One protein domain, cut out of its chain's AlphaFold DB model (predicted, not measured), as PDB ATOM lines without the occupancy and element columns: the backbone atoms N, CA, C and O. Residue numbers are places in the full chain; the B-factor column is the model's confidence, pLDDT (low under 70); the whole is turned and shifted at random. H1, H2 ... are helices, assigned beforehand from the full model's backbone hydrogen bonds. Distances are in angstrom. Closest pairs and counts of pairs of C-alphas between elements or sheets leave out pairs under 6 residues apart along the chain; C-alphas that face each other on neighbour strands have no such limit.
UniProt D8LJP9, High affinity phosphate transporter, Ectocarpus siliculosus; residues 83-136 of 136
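What this domain is: This is residues 83 to 136 of the 136 residues of the protein "High affinity phosphate transporter" of Ectocarpus siliculosus (UniProt D8LJP9). Two helices, long H1 and shorter H2, make an open V, meeting near their tight link, with the other ends free. The printed part has 54 residues with two named helices, H1 then H2, and no named strand: all helix. It is only just loose, close to extended, with a radius of gyration of the C-alphas of 14.6 A, and flat, spanning 46 by 27 by 9 A.

How they stand to each other: Start at H1, residues 83 to 110; its residue 109 alone touches H2, residues 115 to 134. The closest C-alphas are those of Val 109 and Ala 115, 5.2 A apart. This helical hairpin runs opposite ways at a shallow tilt of 29 degrees. O i to N i+4 pairs are within hydrogen-bond range in 21 of 24 cases in H1 and 12 of 16 in H2.

Where its parts are: Find C-alpha 83 at (-18.860, -14.585, -28.468); from there H1 runs 38.5 A to C-alpha 110. H2 runs 27.4 A to C-alpha 134 at (-4.965, -21.655, -11.228), with a kink of 33 degrees near residue 122.

The domain as a whole: The C-alphas farthest apart, of Ile 83 and Pro 113, are 46.6 A apart. The printed part has no cut; residues 135 to 136 have pLDDT under 70.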
ATOM      1  N   ILE A  83     -20.314 -14.768 -28.561       85.94
ATOM      2  CA  ILE A  83     -18.860 -14.585 -28.468       85.94
ATOM      3  C   ILE A  83     -18.519 -13.093 -28.332       85.94
ATOM      4  O   ILE A  83     -17.750 -12.719 -27.448       85.94
ATOM      5  N   LEU A  84     -19.134 -12.234 -29.154       85.50
ATOM      6  CA  LEU A  84     -18.940 -10.781 -29.087       85.50
ATOM      7  C   LEU A  84     -19.376 -10.202 -27.734       85.50
ATOM      8  O   LEU A  84     -18.669  -9.373 -27.164       85.50
ATOM      9  N   LEU A  85     -20.512 -10.657 -27.196       86.31
ATOM     10  CA  LEU A  85     -20.981 -10.230 -25.877       86.31
ATOM     11  C   LEU A  85     -19.996 -10.642 -24.776       86.31
ATOM     12  O   LEU A  85     -19.685  -9.843 -23.894       86.31
ATOM     13  N   TYR A  86     -19.471 -11.866 -24.845       86.31
ATOM     14  CA  TYR A  86     -18.484 -12.356 -23.887       86.31
ATOM     15  C   TYR A  86     -17.183 -11.540 -23.918       86.31
ATOM     16  O   TYR A  86     -16.621 -11.257 -22.862       86.31
ATOM     17  N   TRP A  87     -16.733 -11.095 -25.096       86.94
ATOM     18  CA  TRP A  87     -15.558 -10.221 -25.220       86.94
ATOM     19  C   TRP A  87     -15.733  -8.859 -24.551       86.94
ATOM     20  O   TRP A  87     -14.751  -8.282 -24.094       86.94
ATOM     21  N   LEU A  88     -16.962  -8.345 -24.478       87.81
ATOM     22  CA  LEU A  88     -17.263  -7.107 -23.756       87.81
ATOM     23  C   LEU A  88     -17.458  -7.352 -22.259       87.81
ATOM     24  O   LEU A  88     -17.071  -6.520 -21.441       87.81
ATOM     25  N   LEU A  89     -18.044  -8.489 -21.891       90.00
ATOM     26  CA  LEU A  89     -18.338  -8.809 -20.499       90.00
ATOM     27  C   LEU A  89     -17.077  -9.190 -19.711       90.00
ATOM     28  O   LEU A  89     -16.946  -8.809 -18.547       90.00
ATOM     29  N   SER A  90     -16.132  -9.900 -20.330       90.19
ATOM     30  CA  SER A  90     -14.913 -10.364 -19.661       90.19
ATOM     31  C   SER A  90     -14.031  -9.240 -19.080       90.19
ATOM     32  O   SER A  90     -13.671  -9.363 -17.906       90.19
ATOM     33  N   PRO A  91     -13.728  -8.116 -19.771       90.88
ATOM     34  CA  PRO A  91     -12.955  -7.028 -19.171       90.88
ATOM     35  C   PRO A  91     -13.716  -6.319 -18.047       90.88
ATOM     36  O   PRO A  91     -13.094  -5.855 -17.095       90.88
ATOM     37  N   ILE A  92     -15.052  -6.260 -18.115       94.31
ATOM     38  CA  ILE A  92     -15.874  -5.652 -17.060       94.31
ATOM     39  C   ILE A  92     -15.772  -6.486 -15.783       94.31
ATOM     40  O   ILE A  92     -15.472  -5.949 -14.717       94.31
ATOM     41  N   VAL A  93     -15.972  -7.802 -15.890       93.38
ATOM     42  CA  VAL A  93     -15.875  -8.713 -14.741       93.38
ATOM     43  C   VAL A  93     -14.457  -8.705 -14.164       93.38
ATOM     44  O   VAL A  93     -14.298  -8.573 -12.949       93.38
ATOM     45  N   ALA A  94     -13.428  -8.752 -15.017       92.88
ATOM     46  CA  ALA A  94     -12.034  -8.648 -14.590       92.88
ATOM     47  C   ALA A  94     -11.740  -7.308 -13.889       92.88
ATOM     48  O   ALA A  94     -11.070  -7.280 -12.857       92.88
ATOM     49  N   GLY A  95     -12.285  -6.201 -14.402       94.94
ATOM     50  CA  GLY A  95     -12.150  -4.873 -13.809       94.94
ATOM     51  C   GLY A  95     -12.806  -4.769 -12.432       94.94
ATOM     52  O   GLY A  95     -12.194  -4.254 -11.495       94.94
ATOM     53  N   VAL A  96     -14.018  -5.309 -12.275       95.81
ATOM     54  CA  VAL A  96     -14.712  -5.355 -10.978       95.81
ATOM     55  C   VAL A  96     -13.929  -6.205  -9.976       95.81
ATOM     56  O   VAL A  96     -13.681  -5.750  -8.859       95.81
ATOM     57  N   ALA A  97     -13.479  -7.396 -10.374       93.00
ATOM     58  CA  ALA A  97     -12.681  -8.269  -9.514       93.00
ATOM     59  C   ALA A  97     -11.359  -7.602  -9.086       93.00
ATOM     60  O   ALA A  97     -11.034  -7.574  -7.896       93.00
ATOM     61  N   SER A  98     -10.634  -6.993 -10.031       94.31
ATOM     62  CA  SER A  98      -9.395  -6.254  -9.755       94.31
ATOM     63  C   SER A  98      -9.627  -5.085  -8.790       94.31
ATOM     64  O   SER A  98      -8.876  -4.912  -7.827       94.31
ATOM     65  N   CYS A  99     -10.715  -4.329  -8.978       95.62
ATOM     66  CA  CYS A  99     -11.099  -3.233  -8.091       95.62
ATOM     67  C   CYS A  99     -11.362  -3.718  -6.656       95.62
ATOM     68  O   CYS A  99     -10.852  -3.126  -5.701       95.62
ATOM     69  N   LEU A 100     -12.100  -4.820  -6.489       93.00
ATOM     70  CA  LEU A 100     -12.380  -5.404  -5.173       93.00
ATOM     71  C   LEU A 100     -11.095  -5.834  -4.454       93.00
ATOM     72  O   LEU A 100     -10.905  -5.493  -3.283       93.00
ATOM     73  N   VAL A 101     -10.185  -6.516  -5.158       90.94
ATOM     74  CA  VAL A 101      -8.882  -6.919  -4.602       90.94
ATOM     75  C   VAL A 101      -8.056  -5.693  -4.211       90.94
ATOM     76  O   VAL A 101      -7.512  -5.638  -3.105       90.94
ATOM     77  N   PHE A 102      -8.005  -4.668  -5.064       92.12
ATOM     78  CA  PHE A 102      -7.285  -3.432  -4.766       92.12
ATOM     79  C   PHE A 102      -7.844  -2.717  -3.528       92.12
ATOM     80  O   PHE A 102      -7.076  -2.298  -2.658       92.12
ATOM     81  N   LEU A 103      -9.167  -2.600  -3.401       91.69
ATOM     82  CA  LEU A 103      -9.807  -1.970  -2.243       91.69
ATOM     83  C   LEU A 103      -9.562  -2.751  -0.947       91.69
ATOM     84  O   LEU A 103      -9.305  -2.133   0.095       91.69
ATOM     85  N   ALA A 104      -9.578  -4.084  -1.013       88.25
ATOM     86  CA  ALA A 104      -9.229  -4.940   0.114       88.25
ATOM     87  C   ALA A 104      -7.776  -4.695   0.552       88.25
ATOM     88  O   ALA A 104      -7.526  -4.351   1.709       88.25
ATOM     89  N   LEU A 105      -6.815  -4.757  -0.373       89.06
ATOM     90  CA  LEU A 105      -5.403  -4.509  -0.061       89.06
ATOM     91  C   LEU A 105      -5.167  -3.095   0.470       89.06
ATOM     92  O   LEU A 105      -4.448  -2.904   1.457       89.06
ATOM     93  N   ARG A 106      -5.822  -2.097  -0.127       87.75
ATOM     94  CA  ARG A 106      -5.723  -0.705   0.309       87.75
ATOM     95  C   ARG A 106      -6.182  -0.528   1.755       87.75
ATOM     96  O   ARG A 106      -5.525   0.177   2.521       87.75
ATOM     97  N   THR A 107      -7.288  -1.168   2.122       85.25
ATOM     98  CA  THR A 107      -7.905  -1.030   3.449       85.25
ATOM     99  C   THR A 107      -7.168  -1.846   4.510       85.25
ATOM    100  O   THR A 107      -6.872  -1.324   5.584       85.25
ATOM    101  N   PHE A 108      -6.823  -3.102   4.217       80.50
ATOM    102  CA  PHE A 108      -6.242  -4.019   5.204       80.50
ATOM    103  C   PHE A 108      -4.718  -3.899   5.353       80.50
ATOM    104  O   PHE A 108      -4.188  -4.134   6.450       80.50
ATOM    105  N   VAL A 109      -4.012  -3.517   4.283       83.75
ATOM    106  CA  VAL A 109      -2.542  -3.484   4.243       83.75
ATOM    107  C   VAL A 109      -2.016  -2.058   4.154       83.75
ATOM    108  O   VAL A 109      -1.324  -1.623   5.073       83.75
ATOM    109  N   LEU A 110      -2.357  -1.309   3.098       80.31
ATOM    110  CA  LEU A 110      -1.686  -0.030   2.805       80.31
ATOM    111  C   LEU A 110      -2.024   1.086   3.806       80.31
ATOM    112  O   LEU A 110      -1.164   1.913   4.091       80.31
ATOM    113  N   ARG A 111      -3.246   1.129   4.356       81.56
ATOM    114  CA  ARG A 111      -3.634   2.116   5.389       81.56
ATOM    115  C   ARG A 111      -3.259   1.720   6.822       81.56
ATOM    116  O   ARG A 111      -3.587   2.446   7.757       81.56
ATOM    117  N   SER A 112      -2.582   0.589   7.013       78.38
ATOM    118  CA  SER A 112      -2.120   0.158   8.334       78.38
ATOM    119  C   SER A 112      -0.865   0.933   8.763       78.38
ATOM    120  O   SER A 112       0.047   1.094   7.950       78.38
ATOM    121  N   PRO A 113      -0.728   1.316  10.048       72.06
ATOM    122  CA  PRO A 113       0.493   1.937  10.578       72.06
ATOM    123  C   PRO A 113       1.742   1.039  10.461       72.06
ATOM    124  O   PRO A 113       2.869   1.514  10.583       72.06
ATOM    125  N   HIS A 114       1.565  -0.262  10.200       78.62
ATOM    126  CA  HIS A 114       2.643  -1.226   9.954       78.62
ATOM    127  C   HIS A 114       2.479  -1.936   8.599       78.62
ATOM    128  O   HIS A 114       2.569  -3.165   8.524       78.62
ATOM    129  N   ALA A 115       2.214  -1.175   7.530       75.06
ATOM    130  CA  ALA A 115       1.985  -1.696   6.179       75.06
ATOM    131  C   ALA A 115       3.074  -2.686   5.715       75.06
ATOM    132  O   ALA A 115       2.748  -3.779   5.264       75.06
ATOM    133  N   PHE A 116       4.356  -2.370   5.935       75.62
ATOM    134  CA  PHE A 116       5.478  -3.226   5.524       75.62
ATOM    135  C   PHE A 116       5.442  -4.624   6.169       75.62
ATOM    136  O   PHE A 116       5.616  -5.635   5.493       75.62
ATOM    137  N   ARG A 117       5.136  -4.703   7.474       79.94
ATOM    138  CA  ARG A 117       5.063  -5.982   8.203       79.94
ATOM    139  C   ARG A 117       3.806  -6.782   7.854       79.94
ATOM    140  O   ARG A 117       3.849  -8.007   7.859       79.94
ATOM    141  N   ARG A 118       2.692  -6.109   7.531       78.81
ATOM    142  CA  ARG A 118       1.463  -6.777   7.065       78.81
ATOM    143  C   ARG A 118       1.587  -7.309   5.641       78.81
ATOM    144  O   ARG A 118       1.060  -8.387   5.383       78.81
ATOM    145  N   SER A 119       2.307  -6.626   4.749       82.44
ATOM    146  CA  SER A 119       2.550  -7.125   3.390       82.44
ATOM    147  C   SER A 119       3.223  -8.498   3.401       82.44
ATOM    148  O   SER A 119       2.794  -9.371   2.659       82.44
ATOM    149  N   PHE A 120       4.184  -8.736   4.302       83.25
ATOM    150  CA  PHE A 120       4.847 -10.041   4.439       83.25
ATOM    151  C   PHE A 120       3.901 -11.195   4.804       83.25
ATOM    152  O   PHE A 120       4.163 -12.331   4.429       83.25
ATOM    153  N   TRP A 121       2.800 -10.916   5.509       83.31
ATOM    154  CA  TRP A 121       1.788 -11.921   5.853       83.31
ATOM    155  C   TRP A 121       0.708 -12.072   4.781       83.31
ATOM    156  O   TRP A 121       0.225 -13.174   4.545       83.31
ATOM    157  N   VAL A 122       0.324 -10.978   4.122       86.56
ATOM    158  CA  VAL A 122      -0.748 -10.992   3.113       86.56
ATOM    159  C   VAL A 122      -0.256 -11.508   1.759       86.56
ATOM    160  O   VAL A 122      -1.008 -12.180   1.059       86.56
ATOM    161  N   PHE A 123       1.004 -11.257   1.402       86.00
ATOM    162  CA  PHE A 123       1.596 -11.709   0.143       86.00
ATOM    163  C   PHE A 123       1.537 -13.236  -0.060       86.00
ATOM    164  O   PHE A 123       1.005 -13.656  -1.087       86.00
ATOM    165  N   PRO A 124       1.979 -14.092   0.888       89.31
ATOM    166  CA  PRO A 124       1.871 -15.540   0.718       89.31
ATOM    167  C   PRO A 124       0.414 -16.012   0.638       89.31
ATOM    168  O   PRO A 124       0.123 -16.913  -0.138       89.31
ATOM    169  N   VAL A 125      -0.521 -15.385   1.362       88.62
ATOM    170  CA  VAL A 125      -1.954 -15.724   1.272       88.62
ATOM    171  C   VAL A 125      -2.515 -15.394  -0.111       88.62
ATOM    172  O   VAL A 125      -3.227 -16.211  -0.687       88.62
ATOM    173  N   LEU A 126      -2.174 -14.232  -0.677       89.25
ATOM    174  CA  LEU A 126      -2.574 -13.877  -2.040       89.25
ATOM    175  C   LEU A 126      -2.021 -14.860  -3.071       89.25
ATOM    176  O   LEU A 126      -2.765 -15.303  -3.939       89.25
ATOM    177  N   VAL A 127      -0.740 -15.223  -2.962       90.50
ATOM    178  CA  VAL A 127      -0.117 -16.201  -3.868       90.50
ATOM    179  C   VAL A 127      -0.781 -17.570  -3.726       90.50
ATOM    180  O   VAL A 127      -1.080 -18.192  -4.736       90.50
ATOM    181  N   MET A 128      -1.095 -18.012  -2.504       90.44
ATOM    182  CA  MET A 128      -1.832 -19.261  -2.278       90.44
ATOM    183  C   MET A 128      -3.229 -19.235  -2.900       90.44
ATOM    184  O   MET A 128      -3.641 -20.232  -3.478       90.44
ATOM    185  N   ILE A 129      -3.948 -18.111  -2.817       90.19
ATOM    186  CA  ILE A 129      -5.255 -17.954  -3.476       90.19
ATOM    187  C   ILE A 129      -5.096 -18.033  -4.995       90.19
ATOM    188  O   ILE A 129      -5.871 -18.730  -5.638       90.19
ATOM    189  N   ILE A 130      -4.095 -17.358  -5.569       90.19
ATOM    190  CA  ILE A 130      -3.836 -17.406  -7.015       90.19
ATOM    191  C   ILE A 130      -3.530 -18.842  -7.449       90.19
ATOM    192  O   ILE A 130      -4.188 -19.345  -8.348       90.19
ATOM    193  N   VAL A 131      -2.604 -19.523  -6.773       92.06
ATOM    194  CA  VAL A 131      -2.234 -20.914  -7.084       92.06
ATOM    195  C   VAL A 131      -3.413 -21.872  -6.896       92.06
ATOM    196  O   VAL A 131      -3.577 -22.786  -7.689       92.06
ATOM    197  N   ALA A 132      -4.260 -21.668  -5.885       91.56
ATOM    198  CA  ALA A 132      -5.452 -22.492  -5.679       91.56
ATOM    199  C   ALA A 132      -6.532 -22.271  -6.751       91.56
ATOM    200  O   ALA A 132      -7.326 -23.173  -7.000       91.56
ATOM    201  N   LEU A 133      -6.589 -21.080  -7.354       87.44
ATOM    202  CA  LEU A 133      -7.507 -20.766  -8.451       87.44
ATOM    203  C   LEU A 133      -6.979 -21.240  -9.813       87.44
ATOM    204  O   LEU A 133      -7.784 -21.600 -10.664       87.44
ATOM    205  N   ASP A 134      -5.660 -21.213 -10.006       83.81
ATOM    206  CA  ASP A 134      -4.965 -21.655 -11.228       83.81
ATOM    207  C   ASP A 134      -4.676 -23.171 -11.224       83.81
ATOM    208  O   ASP A 134      -4.201 -23.730 -12.208       83.81
ATOM    209  N   GLY A 135      -4.931 -23.831 -10.090       63.88
ATOM    210  CA  GLY A 135      -4.723 -25.256  -9.882       63.88
ATOM    211  C   GLY A 135      -5.715 -26.103 -10.669       63.88
ATOM    212  O   GLY A 135      -6.792 -26.427 -10.166       63.88
ATOM    213  N   GLU A 136      -5.308 -26.471 -11.880       49.00
ATOM    214  CA  GLU A 136      -5.610 -27.785 -12.465       49.00
ATOM    215  C   GLU A 136      -4.917 -28.907 -11.673       49.00
ATOM    216  O   GLU A 136      -3.778 -28.690 -11.184       49.00
TER     217      GLU A 136